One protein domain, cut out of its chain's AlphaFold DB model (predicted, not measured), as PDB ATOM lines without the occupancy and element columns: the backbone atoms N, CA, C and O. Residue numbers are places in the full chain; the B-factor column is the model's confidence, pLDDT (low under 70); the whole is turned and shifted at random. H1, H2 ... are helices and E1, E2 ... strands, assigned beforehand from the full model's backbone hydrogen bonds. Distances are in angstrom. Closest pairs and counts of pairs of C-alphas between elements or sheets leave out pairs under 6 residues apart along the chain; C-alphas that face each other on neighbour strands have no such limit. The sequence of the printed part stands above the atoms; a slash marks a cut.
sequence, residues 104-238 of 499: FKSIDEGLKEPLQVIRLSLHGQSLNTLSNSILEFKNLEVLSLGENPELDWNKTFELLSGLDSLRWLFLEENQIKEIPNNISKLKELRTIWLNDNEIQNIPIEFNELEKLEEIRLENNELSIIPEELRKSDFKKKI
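What this domain is: This is residues 104 to 238 of the 499 residues of an uncharacterized protein of Bacteroidetes bacterium (UniProt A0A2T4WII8). With little regular structure, the printed part winds in stacked turns: parallel strands E1 to E5, in order, along one side, helices H2 to H5 along the other. Of 135 residues, 50 are in seven named helices and five strands, alternating before H6 and H7; the class is mixed. It is compact, radius of gyration of the C-alphas 14.4 A, spanning 46 by 28 by 19 A.

Where its parts are: Find C-alpha 107 at (-27.289, -6.009, -12.221), where H1, residues 107-110, begins. E1 119-121, H2 132-136, E2 142-144, H3 153-160, E3 168-170, H4 181-185, E4 191-193, H5 204-208, E5 214-216, H6 227-230 and H7 234-237 follow, ending at (-29.748, 0.911, 17.426).

How they stand to each other: See N 120 of E1 and O 142 of E2 within hydrogen-bond range, 2.9 A. H2 to H5 each join parallel neighbour strands, strand-helix-strand units with right-handed crossovers. H4 and H5 touch, closest C-alphas 184 and 205, 5.3 A. H3 has every O i to N i+4 pair within range; H2, H4 and H5 have 0 of 1, but 2 of 2 O i to N i+3.

The domain as a whole: The printed part has no cut and no long link; pLDDT is under 70 at residues 218-219 and 223-238.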
ATOM      1  N   PHE A 104     -26.941 -12.464  -5.996       82.50
ATOM      2  CA  PHE A 104     -26.614 -11.941  -7.320       82.50
ATOM      3  C   PHE A 104     -25.366 -11.061  -7.227       82.50
ATOM      4  O   PHE A 104     -25.190 -10.348  -6.237       82.50
ATOM      5  N   LYS A 105     -24.489 -11.136  -8.235       84.62
ATOM      6  CA  LYS A 105     -23.194 -10.425  -8.231       84.62
ATOM      7  C   LYS A 105     -23.104  -9.295  -9.256       84.62
ATOM      8  O   LYS A 105     -22.070  -8.652  -9.369       84.62
ATOM      9  N   SER A 106     -24.155  -9.075 -10.040       92.06
ATOM     10  CA  SER A 106     -24.246  -7.969 -10.995       92.06
ATOM     11  C   SER A 106     -25.707  -7.648 -11.298       92.06
ATOM     12  O   SER A 106     -26.583  -8.504 -11.147       92.06
ATOM     13  N   ILE A 107     -25.959  -6.425 -11.764       93.62
ATOM     14  CA  ILE A 107     -27.289  -6.009 -12.221       93.62
ATOM     15  C   ILE A 107     -27.713  -6.840 -13.442       93.62
ATOM     16  O   ILE A 107     -28.827  -7.348 -13.458       93.62
ATOM     17  N   ASP A 108     -26.815  -7.084 -14.400       96.81
ATOM     18  CA  ASP A 108     -27.109  -7.876 -15.607       96.81
ATOM     19  C   ASP A 108     -27.544  -9.312 -15.297       96.81
ATOM     20  O   ASP A 108     -28.394  -9.884 -15.981       96.81
ATOM     21  N   GLU A 109     -26.966  -9.925 -14.261       94.00
ATOM     22  CA  GLU A 109     -27.409 -11.235 -13.792       94.00
ATOM     23  C   GLU A 109     -28.807 -11.159 -13.168       94.00
ATOM     24  O   GLU A 109     -29.650 -12.008 -13.458       94.00
ATOM     25  N   GLY A 110     -29.051 -10.145 -12.334       93.38
ATOM     26  CA  GLY A 110     -30.342  -9.923 -11.685       93.38
ATOM     27  C   GLY A 110     -31.465  -9.649 -12.680       93.38
ATOM     28  O   GLY A 110     -32.564 -10.172 -12.524       93.38
ATOM     29  N   LEU A 111     -31.182  -8.910 -13.754       97.19
ATOM     30  CA  LEU A 111     -32.156  -8.566 -14.795       97.19
ATOM     31  C   LEU A 111     -32.673  -9.773 -15.584       97.19
ATOM     32  O   LEU A 111     -33.720  -9.682 -16.219       97.19
ATOM     33  N   LYS A 112     -31.997 -10.925 -15.521       96.38
ATOM     34  CA  LYS A 112     -32.527 -12.173 -16.095       96.38
ATOM     35  C   LYS A 112     -33.729 -12.697 -15.310       96.38
ATOM     36  O   LYS A 112     -34.600 -13.338 -15.890       96.38
ATOM     37  N   GLU A 113     -33.772 -12.438 -14.004       93.50
ATOM     38  CA  GLU A 113     -34.793 -12.938 -13.078       93.50
ATOM     39  C   GLU A 113     -35.118 -11.886 -11.993       93.50
ATOM     40  O   GLU A 113     -34.965 -12.156 -10.800       93.50
ATOM     41  N   PRO A 114     -35.590 -10.678 -12.363       92.06
ATOM     42  CA  PRO A 114     -35.617  -9.512 -11.470       92.06
ATOM     43  C   PRO A 114     -36.492  -9.706 -10.223       92.06
ATOM     44  O   PRO A 114     -36.202  -9.163  -9.160       92.06
ATOM     45  N   LEU A 115     -37.537 -10.533 -10.322       90.56
ATOM     46  CA  LEU A 115     -38.418 -10.873  -9.198       90.56
ATOM     47  C   LEU A 115     -37.781 -11.841  -8.185       90.56
ATOM     48  O   LEU A 115     -38.277 -11.944  -7.064       90.56
ATOM     49  N   GLN A 116     -36.707 -12.548  -8.549       88.12
ATOM     50  CA  GLN A 116     -35.980 -13.454  -7.651       88.12
ATOM     51  C   GLN A 116     -34.812 -12.769  -6.927       88.12
ATOM     52  O   GLN A 116     -34.196 -13.364  -6.042       88.12
ATOM     53  N   VAL A 117     -34.497 -11.519  -7.283       88.31
ATOM     54  CA  VAL A 117     -33.391 -10.773  -6.681       88.31
ATOM     55  C   VAL A 117     -33.788 -10.300  -5.286       88.31
ATOM     56  O   VAL A 117     -34.406  -9.254  -5.121       88.31
ATOM     57  N   ILE A 118     -33.420 -11.092  -4.278       84.38
ATOM     58  CA  ILE A 118     -33.570 -10.750  -2.853       84.38
ATOM     59  C   ILE A 118     -32.264 -10.187  -2.286       84.38
ATOM     60  O   ILE A 118     -32.287  -9.292  -1.442       84.38
ATOM     61  N   ARG A 119     -31.123 -10.707  -2.754       84.31
ATOM     62  CA  ARG A 119     -29.781 -10.307  -2.326       84.31
ATOM     63  C   ARG A 119     -28.927  -9.947  -3.532       84.31
ATOM     64  O   ARG A 119     -28.708 -10.787  -4.406       84.31
ATOM     65  N   LEU A 120     -28.407  -8.726  -3.536       84.69
ATOM     66  CA  LEU A 120     -27.489  -8.219  -4.547       84.69
ATOM     67  C   LEU A 120     -26.209  -7.725  -3.865       84.69
ATOM     68  O   LEU A 120     -26.256  -6.892  -2.963       84.69
ATOM     69  N   SER A 121     -25.066  -8.252  -4.290       88.06
ATOM     70  CA  SER A 121     -23.752  -7.792  -3.852       88.06
ATOM     71  C   SER A 121     -23.003  -7.205  -5.036       88.06
ATOM     72  O   SER A 121     -22.722  -7.898  -6.013       88.06
ATOM     73  N   LEU A 122     -22.702  -5.919  -4.924       84.25
ATOM     74  CA  LEU A 122     -21.894  -5.124  -5.842       84.25
ATOM     75  C   LEU A 122     -20.624  -4.612  -5.134       84.25
ATOM     76  O   LEU A 122     -20.071  -3.576  -5.491       84.25
ATOM     77  N   HIS A 123     -20.194  -5.333  -4.096       84.12
ATOM     78  CA  HIS A 123     -19.040  -4.995  -3.265       84.12
ATOM     79  C   HIS A 123     -17.742  -5.006  -4.068       84.12
ATOM     80  O   HIS A 123     -17.504  -5.969  -4.805       84.12
ATOM     81  N   GLY A 124     -16.895  -3.992  -3.902       81.12
ATOM     82  CA  GLY A 124     -15.542  -3.990  -4.465       81.12
ATOM     83  C   GLY A 124     -15.509  -4.028  -5.993       81.12
ATOM     84  O   GLY A 124     -14.629  -4.660  -6.576       81.12
ATOM     85  N   GLN A 125     -16.502  -3.429  -6.659       86.00
ATOM     86  CA  GLN A 125     -16.635  -3.474  -8.121       86.00
ATOM     87  C   GLN A 125     -16.101  -2.224  -8.825       86.00
ATOM     88  O   GLN A 125     -16.196  -2.145 -10.050       86.00
ATOM     89  N   SER A 126     -15.533  -1.275  -8.073       91.62
ATOM     90  CA  SER A 126     -15.044   0.006  -8.601       91.62
ATOM     91  C   SER A 126     -16.118   0.717  -9.432       91.62
ATOM     92  O   SER A 126     -15.879   1.150 -10.557       91.62
ATOM     93  N   LEU A 127     -17.344   0.750  -8.908       93.69
ATOM     94  CA  LEU A 127     -18.470   1.386  -9.577       93.69
ATOM     95  C   LEU A 127     -18.384   2.904  -9.448       93.69
ATOM     96  O   LEU A 127     -18.282   3.423  -8.341       93.69
ATOM     97  N   ASN A 128     -18.561   3.602 -10.569       95.81
ATOM     98  CA  ASN A 128     -18.647   5.068 -10.580       95.81
ATOM     99  C   ASN A 128     -20.109   5.543 -10.610       95.81
ATOM    100  O   ASN A 128     -20.437   6.645 -10.185       95.81
ATOM    101  N   THR A 129     -21.025   4.693 -11.087       96.50
ATOM    102  CA  THR A 129     -22.468   4.960 -11.083       96.50
ATOM    103  C   THR A 129     -23.258   3.692 -10.809       96.50
ATOM    104  O   THR A 129     -22.949   2.641 -11.374       96.50
ATOM    105  N   LEU A 130     -24.344   3.809 -10.047       97.25
ATOM    106  CA  LEU A 130     -25.347   2.758  -9.933       97.25
ATOM    107  C   LEU A 130     -26.387   2.893 -11.057       97.25
ATOM    108  O   LEU A 130     -26.904   3.983 -11.306       97.25
ATOM    109  N   SER A 131     -26.692   1.799 -11.761       97.12
ATOM    110  CA  SER A 131     -27.680   1.817 -12.852       97.12
ATOM    111  C   SER A 131     -29.113   1.910 -12.319       97.12
ATOM    112  O   SER A 131     -29.484   1.179 -11.400       97.12
ATOM    113  N   ASN A 132     -29.956   2.725 -12.967       97.25
ATOM    114  CA  ASN A 132     -31.383   2.863 -12.643       97.25
ATOM    115  C   ASN A 132     -32.155   1.534 -12.745       97.25
ATOM    116  O   ASN A 132     -33.196   1.384 -12.107       97.25
ATOM    117  N   SER A 133     -31.640   0.562 -13.502       97.75
ATOM    118  CA  SER A 133     -32.205  -0.788 -13.602       97.75
ATOM    119  C   SER A 133     -32.288  -1.518 -12.256       97.75
ATOM    120  O   SER A 133     -33.069  -2.457 -12.129       97.75
ATOM    121  N   ILE A 134     -31.560  -1.078 -11.218       97.44
ATOM    122  CA  ILE A 134     -31.713  -1.629  -9.861       97.44
ATOM    123  C   ILE A 134     -33.153  -1.502  -9.331       97.44
ATOM    124  O   ILE A 134     -33.605  -2.340  -8.554       97.44
ATOM    125  N   LEU A 135     -33.910  -0.504  -9.802       97.12
ATOM    126  CA  LEU A 135     -35.306  -0.272  -9.417       97.12
ATOM    127  C   LEU A 135     -36.272  -1.354  -9.932       97.12
ATOM    128  O   LEU A 135     -37.436  -1.390  -9.514       97.12
ATOM    129  N   GLU A 136     -35.821  -2.234 -10.831       96.81
ATOM    130  CA  GLU A 136     -36.583  -3.393 -11.304       96.81
ATOM    131  C   GLU A 136     -36.634  -4.523 -10.260       96.81
ATOM    132  O   GLU A 136     -37.553  -5.346 -10.280       96.81
ATOM    133  N   PHE A 137     -35.706  -4.545  -9.294       96.94
ATOM    134  CA  PHE A 137     -35.610  -5.582  -8.261       96.94
ATOM    135  C   PHE A 137     -36.560  -5.312  -7.087       96.94
ATOM    136  O   PHE A 137     -36.154  -4.950  -5.986       96.94
ATOM    137  N   LYS A 138     -37.864  -5.506  -7.313       93.00
ATOM    138  CA  LYS A 138     -38.931  -5.191  -6.336       93.00
ATOM    139  C   LYS A 138     -38.856  -5.971  -5.017       93.00
ATOM    140  O   LYS A 138     -39.380  -5.510  -4.004       93.00
ATOM    141  N   ASN A 139     -38.187  -7.121  -5.022       91.69
ATOM    142  CA  ASN A 139     -38.004  -7.972  -3.845       91.69
ATOM    143  C   ASN A 139     -36.607  -7.841  -3.220       91.69
ATOM    144  O   ASN A 139     -36.255  -8.663  -2.376       91.69
ATOM    145  N   LEU A 140     -35.811  -6.845  -3.628       92.94
ATOM    146  CA  LEU A 140     -34.468  -6.638  -3.097       92.94
ATOM    147  C   LEU A 140     -34.546  -6.228  -1.623       92.94
ATOM    148  O   LEU A 140     -35.018  -5.144  -1.292       92.94
ATOM    149  N   GLU A 141     -34.065  -7.104  -0.744       89.75
ATOM    150  CA  GLU A 141     -34.043  -6.879   0.703       89.75
ATOM    151  C   GLU A 141     -32.619  -6.634   1.222       89.75
ATOM    152  O   GLU A 141     -32.447  -5.935   2.220       89.75
ATOM    153  N   VAL A 142     -31.597  -7.187   0.555       84.38
ATOM    154  CA  VAL A 142     -30.187  -7.096   0.958       84.38
ATOM    155  C   VAL A 142     -29.353  -6.522  -0.182       84.38
ATOM    156  O   VAL A 142     -29.209  -7.167  -1.223       84.38
ATOM    157  N   LEU A 143     -28.748  -5.357   0.039       91.88
ATOM    158  CA  LEU A 143     -27.862  -4.703  -0.921       91.88
ATOM    159  C   LEU A 143     -26.500  -4.409  -0.290       91.88
ATOM    160  O   LEU A 143     -26.415  -3.786   0.764       91.88
ATOM    161  N   SER A 144     -25.438  -4.843  -0.962       89.19
ATOM    162  CA  SER A 144     -24.057  -4.510  -0.614       89.19
ATOM    163  C   SER A 144     -23.422  -3.697  -1.734       89.19
ATOM    164  O   SER A 144     -23.408  -4.136  -2.884       89.19
ATOM    165  N   LEU A 145     -22.937  -2.511  -1.380       88.69
ATOM    166  CA  LEU A 145     -22.262  -1.537  -2.239       88.69
ATOM    167  C   LEU A 145     -20.917  -1.100  -1.631       88.69
ATOM    168  O   LEU A 145     -20.370  -0.090  -2.062       88.69
ATOM    169  N   GLY A 146     -20.395  -1.814  -0.628       82.88
ATOM    170  CA  GLY A 146     -19.111  -1.493  -0.001       82.88
ATOM    171  C   GLY A 146     -17.934  -1.509  -0.985       82.88
ATOM    172  O   GLY A 146     -18.029  -2.114  -2.057       82.88
ATOM    173  N   GLU A 147     -16.833  -0.846  -0.634       83.88
ATOM    174  CA  GLU A 147     -15.604  -0.771  -1.449       83.88
ATOM    175  C   GLU A 147     -15.817  -0.240  -2.896       83.88
ATOM    176  O   GLU A 147     -15.262  -0.743  -3.876       83.88
ATOM    177  N   ASN A 148     -16.630   0.802  -3.059       87.75
ATOM    178  CA  ASN A 148     -16.855   1.559  -4.297       87.75
ATOM    179  C   ASN A 148     -16.625   3.075  -4.071       87.75
ATOM    180  O   ASN A 148     -17.572   3.863  -4.120       87.75
ATOM    181  N   PRO A 149     -15.371   3.517  -3.853       90.38
ATOM    182  CA  PRO A 149     -15.064   4.900  -3.461       90.38
ATOM    183  C   PRO A 149     -15.380   5.952  -4.537       90.38
ATOM    184  O   PRO A 149     -15.569   7.120  -4.216       90.38
ATOM    185  N   GLU A 150     -15.442   5.562  -5.814       95.75
ATOM    186  CA  GLU A 150     -15.736   6.474  -6.933       95.75
ATOM    187  C   GLU A 150     -17.238   6.601  -7.238       95.75
ATOM    188  O   GLU A 150     -17.619   7.281  -8.195       95.75
ATOM    189  N   LEU A 151     -18.099   5.939  -6.459       95.94
ATOM    190  CA  LEU A 151     -19.531   5.932  -6.708       95.94
ATOM    191  C   LEU A 151     -20.127   7.324  -6.476       95.94
ATOM    192  O   LEU A 151     -19.908   7.953  -5.442       95.94
ATOM    193  N   ASP A 152     -20.944   7.798  -7.417       96.50
ATOM    194  CA  ASP A 152     -21.755   9.001  -7.213       96.50
ATOM    195  C   ASP A 152     -22.815   8.740  -6.128       96.50
ATOM    196  O   ASP A 152     -23.906   8.227  -6.402       96.50
ATOM    197  N   TRP A 153     -22.477   9.060  -4.877       95.62
ATOM    198  CA  TRP A 153     -23.325   8.806  -3.713       95.62
ATOM    199  C   TRP A 153     -24.606   9.627  -3.707       95.62
ATOM    200  O   TRP A 153     -25.644   9.099  -3.314       95.62
ATOM    201  N   ASN A 154     -24.582  10.859  -4.223       93.00
ATOM    202  CA  ASN A 154     -25.784  11.687  -4.325       93.00
ATOM    203  C   ASN A 154     -26.832  10.990  -5.195       93.00
ATOM    204  O   ASN A 154     -27.950  10.722  -4.750       93.00
ATOM    205  N   LYS A 155     -26.436  10.596  -6.409       96.06
ATOM    206  CA  LYS A 155     -27.315   9.863  -7.324       96.06
ATOM    207  C   LYS A 155     -27.656   8.463  -6.808       96.06
ATOM    208  O   LYS A 155     -28.765   7.970  -7.010       96.06
ATOM    209  N   THR A 156     -26.719   7.808  -6.130       97.31
ATOM    210  CA  THR A 156     -26.944   6.475  -5.564       97.31
ATOM    211  C   THR A 156     -28.021   6.511  -4.489       97.31
ATOM    212  O   THR A 156     -28.959   5.723  -4.565       97.31
ATOM    213  N   PHE A 157     -27.971   7.449  -3.540       96.50
ATOM    214  CA  PHE A 157     -29.011   7.587  -2.520       96.50
ATOM    215  C   PHE A 157     -30.382   7.943  -3.110       96.50
ATOM    216  O   PHE A 157     -31.399   7.445  -2.623       96.50
ATOM    217  N   GLU A 158     -30.440   8.740  -4.185       96.25
ATOM    218  CA  GLU A 158     -31.688   8.953  -4.934       96.25
ATOM    219  C   GLU A 158     -32.293   7.633  -5.427       96.25
ATOM    220  O   GLU A 158     -33.485   7.393  -5.220       96.25
ATOM    221  N   LEU A 159     -31.478   6.748  -6.011       97.69
ATOM    222  CA  LEU A 159     -31.925   5.432  -6.472       97.69
ATOM    223  C   LEU A 159     -32.297   4.498  -5.322       97.69
ATOM    224  O   LEU A 159     -33.332   3.835  -5.390       97.69
ATOM    225  N   LEU A 160     -31.496   4.465  -4.254       97.19
ATOM    226  CA  LEU A 160     -31.790   3.663  -3.066       97.19
ATOM    227  C   LEU A 160     -33.171   4.003  -2.507       97.19
ATOM    228  O   LEU A 160     -33.915   3.104  -2.127       97.19
ATOM    229  N   SER A 161     -33.562   5.279  -2.547       94.81
ATOM    230  CA  SER A 161     -34.852   5.742  -2.038       94.81
ATOM    231  C   SER A 161     -36.090   5.173  -2.751       94.81
ATOM    232  O   SER A 161     -37.201   5.344  -2.252       94.81
ATOM    233  N   GLY A 162     -35.912   4.502  -3.897       95.38
ATOM    234  CA  GLY A 162     -36.959   3.767  -4.616       95.38
ATOM    235  C   GLY A 162     -36.979   2.253  -4.358       95.38
ATOM    236  O   GLY A 162     -37.702   1.532  -5.049       95.38
ATOM    237  N   LEU A 163     -36.168   1.749  -3.421       96.25
ATOM    238  CA  LEU A 163     -36.096   0.334  -3.045       96.25
ATOM    239  C   LEU A 163     -36.916   0.065  -1.774       96.25
ATOM    240  O   LEU A 163     -36.373  -0.117  -0.686       96.25
ATOM    241  N   ASP A 164     -38.240   0.008  -1.925       92.38
ATOM    242  CA  ASP A 164     -39.203  -0.053  -0.808       92.38
ATOM    243  C   ASP A 164     -39.039  -1.279   0.114       92.38
ATOM    244  O   ASP A 164     -39.412  -1.237   1.286       92.38
ATOM    245  N   SER A 165     -38.478  -2.377  -0.404       93.62
ATOM    246  CA  SER A 165     -38.289  -3.644   0.323       93.62
ATOM    247  C   SER A 165     -36.940  -3.745   1.048       93.62
ATOM    248  O   SER A 165     -36.681  -4.753   1.714       93.62
ATOM    249  N   LEU A 166     -36.066  -2.740   0.917       95.25
ATOM    250  CA  LEU A 166     -34.689  -2.816   1.392       95.25
ATOM    251  C   LEU A 166     -34.624  -2.841   2.926       95.25
ATOM    252  O   LEU A 166     -35.166  -1.974   3.606       95.25
ATOM    253  N   ARG A 167     -33.930  -3.844   3.470       87.38
ATOM    254  CA  ARG A 167     -33.826  -4.114   4.913       87.38
ATOM    255  C   ARG A 167     -32.390  -4.104   5.423       87.38
ATOM    256  O   ARG A 167     -32.165  -3.658   6.547       87.38
ATOM    257  N   TRP A 168     -31.439  -4.570   4.616       82.81
ATOM    258  CA  TRP A 168     -30.008  -4.547   4.924       82.81
ATOM    259  C   TRP A 168     -29.256  -3.809   3.832       82.81
ATOM    260  O   TRP A 168     -29.346  -4.170   2.656       82.81
ATOM    261  N   LEU A 169     -28.507  -2.796   4.244       91.50
ATOM    262  CA  LEU A 169     -27.739  -1.939   3.358       91.50
ATOM    263  C   LEU A 169     -26.296  -1.841   3.863       91.50
ATOM    264  O   LEU A 169     -26.053  -1.368   4.968       91.50
ATOM    265  N   PHE A 170     -25.351  -2.307   3.055       84.88
ATOM    266  CA  PHE A 170     -23.926  -2.344   3.393       84.88
ATOM    267  C   PHE A 170     -23.164  -1.364   2.500       84.88
ATOM    268  O   PHE A 170     -23.123  -1.560   1.281       84.88
ATOM    269  N   LEU A 171     -22.659  -0.284   3.097       89.31
ATOM    270  CA  LEU A 171     -22.029   0.864   2.438       89.31
ATOM    271  C   LEU A 171     -20.636   1.172   3.015       89.31
ATOM    272  O   LEU A 171     -20.164   2.301   2.896       89.31
ATOM    273  N   GLU A 172     -19.988   0.208   3.659       82.50
ATOM    274  CA  GLU A 172     -18.648   0.361   4.226       82.50
ATOM    275  C   GLU A 172     -17.574   0.708   3.176       82.50
ATOM    276  O   GLU A 172     -17.680   0.311   2.017       82.50
ATOM    277  N   GLU A 173     -16.524   1.429   3.578       83.88
ATOM    278  CA  GLU A 173     -15.339   1.700   2.738       83.88
ATOM    279  C   GLU A 173     -15.634   2.461   1.424       83.88
ATOM    280  O   GLU A 173     -15.157   2.096   0.348       83.88
ATOM    281  N   ASN A 174     -16.431   3.534   1.489       84.81
ATOM    282  CA  ASN A 174     -16.975   4.226   0.310       84.81
ATOM    283  C   ASN A 174     -16.713   5.740   0.230       84.81
ATOM    284  O   ASN A 174     -17.208   6.388  -0.693       84.81
ATOM    285  N   GLN A 175     -15.946   6.310   1.167       91.06
ATOM    286  CA  GLN A 175     -15.651   7.755   1.237       91.06
ATOM    287  C   GLN A 175     -16.915   8.645   1.272       91.06
ATOM    288  O   GLN A 175     -16.908   9.792   0.824       91.06
ATOM    289  N   ILE A 176     -18.030   8.124   1.797       93.94
ATOM    290  CA  ILE A 176     -19.286   8.873   1.917       93.94
ATOM    291  C   ILE A 176     -19.078  10.016   2.911       93.94
ATOM    292  O   ILE A 176     -18.699   9.765   4.049       93.94
ATOM    293  N   LYS A 177     -19.365  11.254   2.499       90.88
ATOM    294  CA  LYS A 177     -19.229  12.455   3.349       90.88
ATOM    295  C   LYS A 177     -20.532  12.889   4.002       90.88
ATOM    296  O   LYS A 177     -20.562  13.330   5.149       90.88
ATOM    297  N   GLU A 178     -21.620  12.755   3.257       90.50
ATOM    298  CA  GLU A 178     -22.945  13.206   3.658       90.50
ATOM    299  C   GLU A 178     -23.974  12.128   3.338       90.50
ATOM    300  O   GLU A 178     -23.908  11.469   2.298       90.50
ATOM    301  N   ILE A 179     -24.940  11.960   4.240       92.19
ATOM    302  CA  ILE A 179     -26.115  11.126   4.003       92.19
ATOM    303  C   ILE A 179     -27.288  12.075   3.723       92.19
ATOM    304  O   ILE A 179     -27.612  12.898   4.581       92.19
ATOM    305  N   PRO A 180     -27.937  11.989   2.554       94.19
ATOM    306  CA  PRO A 180     -29.069  12.843   2.227       94.19
ATOM    307  C   PRO A 180     -30.318  12.500   3.047       94.19
ATOM    308  O   PRO A 180     -30.525  11.371   3.495       94.19
ATOM    309  N   ASN A 181     -31.210  13.484   3.184       92.75
ATOM    310  CA  ASN A 181     -32.469  13.354   3.924       92.75
ATOM    311  C   ASN A 181     -33.407  12.264   3.377       92.75
ATOM    312  O   ASN A 181     -34.195  11.683   4.120       92.75
ATOM    313  N   ASN A 182     -33.305  11.932   2.088       92.88
ATOM    314  CA  ASN A 182     -34.116  10.893   1.458       92.88
ATOM    315  C   ASN A 182     -33.816   9.475   1.983       92.88
ATOM    316  O   ASN A 182     -34.565   8.557   1.642       92.88
ATOM    317  N   ILE A 183     -32.809   9.295   2.851       93.00
ATOM    318  CA  ILE A 183     -32.587   8.050   3.595       93.00
ATOM    319  C   ILE A 183     -33.840   7.621   4.370       93.00
ATOM    320  O   ILE A 183     -34.123   6.427   4.447       93.00
ATOM    321  N   SER A 184     -34.657   8.571   4.852       91.75
ATOM    322  CA  SER A 184     -35.909   8.279   5.567       91.75
ATOM    323  C   SER A 184     -36.955   7.545   4.733       91.75
ATOM    324  O   SER A 184     -37.905   7.002   5.303       91.75
ATOM    325  N   LYS A 185     -36.818   7.509   3.400       95.62
ATOM    326  CA  LYS A 185     -37.726   6.765   2.516       95.62
ATOM    327  C   LYS A 185     -37.551   5.251   2.630       95.62
ATOM    328  O   LYS A 185     -38.483   4.521   2.307       95.62
ATOM    329  N   LEU A 186     -36.420   4.771   3.149       95.69
ATOM    330  CA  LEU A 186     -36.154   3.346   3.366       95.69
ATOM    331  C   LEU A 186     -36.910   2.811   4.600       95.69
ATOM    332  O   LEU A 186     -36.309   2.393   5.587       95.69
ATOM    333  N   LYS A 187     -38.248   2.830   4.574       91.88
ATOM    334  CA  LYS A 187     -39.102   2.528   5.743       91.88
ATOM    335  C   LYS A 187     -38.950   1.103   6.287       91.88
ATOM    336  O   LYS A 187     -39.242   0.867   7.459       91.88
ATOM    337  N   GLU A 188     -38.477   0.165   5.467       91.06
ATOM    338  CA  GLU A 188     -38.208  -1.220   5.871       91.06
ATOM    339  C   GLU A 188     -36.783  -1.456   6.391       91.06
ATOM    340  O   GLU A 188     -36.493  -2.565   6.850       91.06
ATOM    341  N   LEU A 189     -35.906  -0.446   6.370       90.19
ATOM    342  CA  LEU A 189     -34.501  -0.606   6.731       90.19
ATOM    343  C   LEU A 189     -34.347  -1.028   8.195       90.19
ATOM    344  O   LEU A 189     -34.856  -0.368   9.101       90.19
ATOM    345  N   ARG A 190     -33.619  -2.126   8.420       81.31
ATOM    346  CA  ARG A 190     -33.308  -2.696   9.742       81.31
ATOM    347  C   ARG A 190     -31.839  -2.573  10.089       81.31
ATOM    348  O   ARG A 190     -31.500  -2.340  11.243       81.31
ATOM    349  N   THR A 191     -30.967  -2.703   9.100       77.38
ATOM    350  CA  THR A 191     -29.527  -2.628   9.311       77.38
ATOM    351  C   THR A 191     -28.891  -1.775   8.237       77.38
ATOM    352  O   THR A 191     -29.135  -1.987   7.048       77.38
ATOM    353  N   ILE A 192     -28.033  -0.856   8.666       84.94
ATOM    354  CA  ILE A 192     -27.164  -0.106   7.771       84.94
ATOM    355  C   ILE A 192     -25.731  -0.103   8.294       84.94
ATOM    356  O   ILE A 192     -25.488   0.192   9.466       84.94
ATOM    357  N   TRP A 193     -24.781  -0.452   7.431       82.62
ATOM    358  CA  TRP A 193     -23.356  -0.340   7.729       82.62
ATOM    359  C   TRP A 193     -22.750   0.794   6.920       82.62
ATOM    360  O   TRP A 193     -22.886   0.837   5.702       82.62
ATOM    361  N   LEU A 194     -22.130   1.727   7.630       81.94
ATOM    362  CA  LEU A 194     -21.506   2.942   7.117       81.94
ATOM    363  C   LEU A 194     -20.094   3.111   7.694       81.94
ATOM    364  O   LEU A 194     -19.525   4.196   7.603       81.94
ATOM    365  N   ASN A 195     -19.530   2.077   8.321       73.62
ATOM    366  CA  ASN A 195     -18.180   2.141   8.868       73.62
ATOM    367  C   ASN A 195     -17.140   2.426   7.772       73.62
ATOM    368  O   ASN A 195     -17.364   2.109   6.605       73.62
ATOM    369  N   ASP A 196     -16.016   3.026   8.158       78.62
ATOM    370  CA  ASP A 196     -14.906   3.347   7.254       78.62
ATOM    371  C   ASP A 196     -15.336   4.280   6.101       78.62
ATOM    372  O   ASP A 196     -15.075   4.036   4.923       78.62
ATOM    373  N   ASN A 197     -16.037   5.359   6.448       85.50
ATOM    374  CA  ASN A 197     -16.427   6.436   5.537       85.50
ATOM    375  C   ASN A 197     -15.933   7.796   6.078       85.50
ATOM    376  O   ASN A 197     -15.184   7.857   7.048       85.50
ATOM    377  N   GLU A 198     -16.321   8.900   5.442       87.75
ATOM    378  CA  GLU A 198     -15.917  10.266   5.812       87.75
ATOM    379  C   GLU A 198     -17.118  11.062   6.364       87.75
ATOM    380  O   GLU A 198     -17.228  12.273   6.178       87.75
ATOM    381  N   ILE A 199     -18.076  10.377   7.004       85.69
ATOM    382  CA  ILE A 199     -19.362  10.972   7.385       85.69
ATOM    383  C   ILE A 199     -19.161  11.909   8.568       85.69
ATOM    384  O   ILE A 199     -18.725  11.481   9.636       85.69
ATOM    385  N   GLN A 200     -19.547  13.170   8.396       81.50
ATOM    386  CA  GLN A 200     -19.407  14.192   9.439       81.50
ATOM    387  C   GLN A 200     -20.666  14.346  10.292       81.50
ATOM    388  O   GLN A 200     -20.584  14.606  11.491       81.50
ATOM    389  N   ASN A 201     -21.840  14.151   9.685       77.69
ATOM    390  CA  ASN A 201     -23.130  14.350  10.337       77.69
ATOM    391  C   ASN A 201     -24.106  13.228   9.977       77.69
ATOM    392  O   ASN A 201     -24.187  12.797   8.827       77.69
ATOM    393  N   ILE A 202     -24.896  12.796  10.960       81.75
ATOM    394  CA  ILE A 202     -26.042  11.906  10.740       81.75
ATOM    395  C   ILE A 202     -27.285  12.793  10.575       81.75
ATOM    396  O   ILE A 202     -27.548  13.596  11.469       81.75
ATOM    397  N   PRO A 203     -28.064  12.680   9.486       84.69
ATOM    398  CA  PRO A 203     -29.259  13.496   9.300       84.69
ATOM    399  C   PRO A 203     -30.351  13.131  10.319       84.69
ATOM    400  O   PRO A 203     -30.486  11.969  10.719       84.69
ATOM    401  N   ILE A 204     -31.157  14.114  10.736       81.38
ATOM    402  CA  ILE A 204     -32.246  13.920  11.713       81.38
ATOM    403  C   ILE A 204     -33.286  12.903  11.223       81.38
ATOM    404  O   ILE A 204     -33.910  12.203  12.021       81.38
ATOM    405  N   GLU A 205     -33.404  12.763   9.906       87.81
ATOM    406  CA  GLU A 205     -34.241  11.825   9.168       87.81
ATOM    407  C   GLU A 205     -33.993  10.350   9.529       87.81
ATOM    408  O   GLU A 205     -34.880   9.517   9.337       87.81
ATOM    409  N   PHE A 206     -32.854  10.007  10.145       83.25
ATOM    410  CA  PHE A 206     -32.638   8.678  10.733       83.25
ATOM    411  C   PHE A 206     -33.658   8.323  11.828       83.25
ATOM    412  O   PHE A 206     -33.948   7.143  12.031       83.25
ATOM    413  N   ASN A 207     -34.244   9.317  12.507       79.81
ATOM    414  CA  ASN A 207     -35.328   9.090  13.467       79.81
ATOM    415  C   ASN A 207     -36.606   8.553  12.809       79.81
ATOM    416  O   ASN A 207     -37.411   7.915  13.485       79.81
ATOM    417  N   GLU A 208     -36.801   8.781  11.508       85.38
ATOM    418  CA  GLU A 208     -37.972   8.289  10.774       85.38
ATOM    419  C   GLU A 208     -37.842   6.822  10.339       85.38
ATOM    420  O   GLU A 208     -38.790   6.245   9.795       85.38
ATOM    421  N   LEU A 209     -36.675   6.211  10.555       85.44
ATOM    422  CA  LEU A 209     -36.421   4.801  10.284       85.44
ATOM    423  C   LEU A 209     -36.883   3.960  11.482       85.44
ATOM    424  O   LEU A 209     -36.096   3.451  12.287       85.44
ATOM    425  N   GLU A 210     -38.203   3.832  11.616       83.00
ATOM    426  CA  GLU A 210     -38.863   3.176  12.753       83.00
ATOM    427  C   GLU A 210     -38.358   1.741  12.973       83.00
ATOM    428  O   GLU A 210     -38.102   1.339  14.111       83.00
ATOM    429  N   LYS A 211     -38.137   1.005  11.875       80.44
ATOM    430  CA  LYS A 211     -37.692  -0.398  11.857       80.44
ATOM    431  C   LYS A 211     -36.185  -0.593  11.973       80.44
ATOM    432  O   LYS A 211     -35.752  -1.737  12.077       80.44
ATOM    433  N   LEU A 212     -35.399   0.483  11.978       80.00
ATOM    434  CA  LEU A 212     -33.949   0.388  12.092       80.00
ATOM    435  C   LEU A 212     -33.586  -0.240  13.439       80.00
ATOM    436  O   LEU A 212     -34.150   0.128  14.463       80.00
ATOM    437  N   GLU A 213     -32.676  -1.195  13.442       73.12
ATOM    438  CA  GLU A 213     -32.261  -1.985  14.606       73.12
ATOM    439  C   GLU A 213     -30.751  -1.908  14.817       73.12
ATOM    440  O   GLU A 213     -30.296  -1.979  15.953       73.12
ATOM    441  N   GLU A 214     -29.981  -1.755  13.737       71.94
ATOM    442  CA  GLU A 214     -28.522  -1.716  13.767       71.94
ATOM    443  C   GLU A 214     -27.981  -0.640  12.818       71.94
ATOM    444  O   GLU A 214     -28.344  -0.581  11.642       71.94
ATOM    445  N   ILE A 215     -27.070   0.180  13.334       74.81
ATOM    446  CA  ILE A 215     -26.273   1.142  12.575       74.81
ATOM    447  C   ILE A 215     -24.812   0.960  12.977       74.81
ATOM    448  O   ILE A 215     -24.508   0.967  14.172       74.81
ATOM    449  N   ARG A 216     -23.928   0.845  11.983       70.31
ATOM    450  CA  ARG A 216     -22.468   0.866  12.159       70.31
ATOM    451  C   ARG A 216     -21.873   2.118  11.545       70.31
ATOM    452  O   ARG A 216     -22.163   2.409  10.389       70.31
ATOM    453  N   LEU A 217     -21.097   2.859  12.327       70.06
ATOM    454  CA  LEU A 217     -20.540   4.173  11.978       70.06
ATOM    455  C   LEU A 217     -19.072   4.305  12.404       70.06
ATOM    456  O   LEU A 217     -18.527   5.406  12.423       70.06
ATOM    457  N   GLU A 218     -18.429   3.204  12.779       65.25
ATOM    458  CA  GLU A 218     -17.029   3.176  13.184       65.25
ATOM    459  C   GLU A 218     -16.133   3.780  12.090       65.25
ATOM    460  O   GLU A 218     -16.430   3.652  10.908       65.25
ATOM    461  N   ASN A 219     -15.038   4.444  12.471       65.56
ATOM    462  CA  ASN A 219     -14.099   5.063  11.525       65.56
ATOM    463  C   ASN A 219     -14.777   6.039  10.535       65.56
ATOM    464  O   ASN A 219     -14.615   5.918   9.326       65.56
ATOM    465  N   ASN A 220     -15.544   6.990  11.074       75.88
ATOM    466  CA  ASN A 220     -16.071   8.161  10.365       75.88
ATOM    467  C   ASN A 220     -15.569   9.463  11.013       75.88
ATOM    468  O   ASN A 220     -14.967   9.433  12.088       75.88
ATOM    469  N   GLU A 221     -15.864  10.610  10.402       77.50
ATOM    470  CA  GLU A 221     -15.488  11.952  10.881       77.50
ATOM    471  C   GLU A 221     -16.580  12.609  11.749       77.50
ATOM    472  O   GLU A 221     -16.740  13.829  11.761       77.50
ATOM    473  N   LEU A 222     -17.363  11.804  12.475       70.56
ATOM    474  CA  LEU A 222     -18.503  12.286  13.257       70.56
ATOM    475  C   LEU A 222     -18.039  13.186  14.408       70.56
ATOM    476  O   LEU A 222     -17.462  12.702  15.381       70.56
ATOM    477  N   SER A 223     -18.351  14.480  14.333       55.53
ATOM    478  CA  SER A 223     -18.052  15.437  15.405       55.53
ATOM    479  C   SER A 223     -19.183  15.546  16.428       55.53
ATOM    480  O   SER A 223     -18.930  15.762  17.609       55.53
ATOM    481  N   ILE A 224     -20.444  15.424  15.991       55.22
ATOM    482  CA  ILE A 224     -21.634  15.632  16.828       55.22
ATOM    483  C   ILE A 224     -22.739  14.659  16.392       55.22
ATOM    484  O   ILE A 224     -23.043  14.531  15.209       55.22
ATOM    485  N   ILE A 225     -23.384  13.990  17.353       58.62
ATOM    486  CA  ILE A 225     -24.656  13.292  17.109       58.62
ATOM    487  C   ILE A 225     -25.792  14.284  17.403       58.62
ATOM    488  O   ILE A 225     -25.834  14.781  18.532       58.62
ATOM    489  N   PRO A 226     -26.721  14.547  16.460       54.94
ATOM    490  CA  PRO A 226     -27.883  15.402  16.693       54.94
ATOM    491  C   PRO A 226     -28.605  15.075  18.002       54.94
ATOM    492  O   PRO A 226     -28.830  13.906  18.337       54.94
ATOM    493  N   GLU A 227     -28.994  16.108  18.745       54.41
ATOM    494  CA  GLU A 227     -29.642  15.961  20.049       54.41
ATOM    495  C   GLU A 227     -30.965  15.180  19.935       54.41
ATOM    496  O   GLU A 227     -31.344  14.403  20.814       54.41
ATOM    497  N   GLU A 228     -31.627  15.279  18.787       55.69
ATOM    498  CA  GLU A 228     -32.858  14.578  18.451       55.69
ATOM    499  C   GLU A 228     -32.651  13.070  18.269       55.69
ATOM    500  O   GLU A 228     -33.580  12.296  18.516       55.69
ATOM    501  N   LEU A 229     -31.441  12.631  17.901       54.62
ATOM    502  CA  LEU A 229     -31.030  11.220  17.852       54.62
ATOM    503  C   LEU A 229     -30.587  10.702  19.238       54.62
ATOM    504  O   LEU A 229     -30.331   9.513  19.421       54.62
ATOM    505  N   ARG A 230     -30.531  11.566  20.264       49.81
ATOM    506  CA  ARG A 230     -30.136  11.210  21.641       49.81
ATOM    507  C   ARG A 230     -31.275  10.572  22.457       49.81
ATOM    508  O   ARG A 230     -31.032  10.126  23.585       49.81
ATOM    509  N   LYS A 231     -32.494  10.487  21.902       49.19
ATOM    510  CA  LYS A 231     -33.653   9.793  22.501       49.19
ATOM    511  C   LYS A 231     -33.361   8.294  22.682       49.19
ATOM    512  O   LYS A 231     -32.618   7.689  21.910       49.19
ATOM    513  N   SER A 232     -33.918   7.684  23.733       42.50
ATOM    514  CA  SER A 232     -33.455   6.400  24.297       42.50
ATOM    515  C   SER A 232     -33.473   5.194  23.350       42.50
ATOM    516  O   SER A 232     -32.816   4.197  23.650       42.50
ATOM    517  N   ASP A 233     -34.205   5.259  22.238       51.12
ATOM    518  CA  ASP A 233     -34.358   4.127  21.323       51.12
ATOM    519  C   ASP A 233     -33.373   4.153  20.155       51.12
ATOM    520  O   ASP A 233     -32.931   3.089  19.734       51.12
ATOM    521  N   PHE A 234     -32.917   5.326  19.700       53.50
ATOM    522  CA  PHE A 234     -31.887   5.405  18.657       53.50
ATOM    523  C   PHE A 234     -30.507   4.980  19.186       53.50
ATOM    524  O   PHE A 234     -29.790   4.230  18.528       53.50
ATOM    525  N   LYS A 235     -30.177   5.321  20.440       48.88
ATOM    526  CA  LYS A 235     -28.939   4.869  21.108       48.88
ATOM    527  C   LYS A 235     -28.788   3.349  21.186       48.88
ATOM    528  O   LYS A 235     -27.668   2.859  21.177       48.88
ATOM    529  N   LYS A 236     -29.896   2.604  21.276       48.41
ATOM    530  CA  LYS A 236     -29.871   1.129  21.281       48.41
ATOM    531  C   LYS A 236     -29.588   0.554  19.892       48.41
ATOM    532  O   LYS A 236     -29.054  -0.547  19.812       48.41
ATOM    533  N   LYS A 237     -29.955   1.289  18.834       51.44
ATOM    534  CA  LYS A 237     -29.748   0.911  17.426       51.44
ATOM    535  C   LYS A 237     -28.302   1.118  16.981       51.44
ATOM    536  O   LYS A 237     -27.818   0.442  16.081       51.44
ATOM    537  N   ILE A 238     -27.586   2.023  17.642       51.81
ATOM    538  CA  ILE A 238     -26.141   2.176  17.503       51.81
ATOM    539  C   ILE A 238     -25.460   1.013  18.244       51.81
ATOM    540  O   ILE A 238     -25.112   1.103  19.422       51.81
TER     541      ILE A 238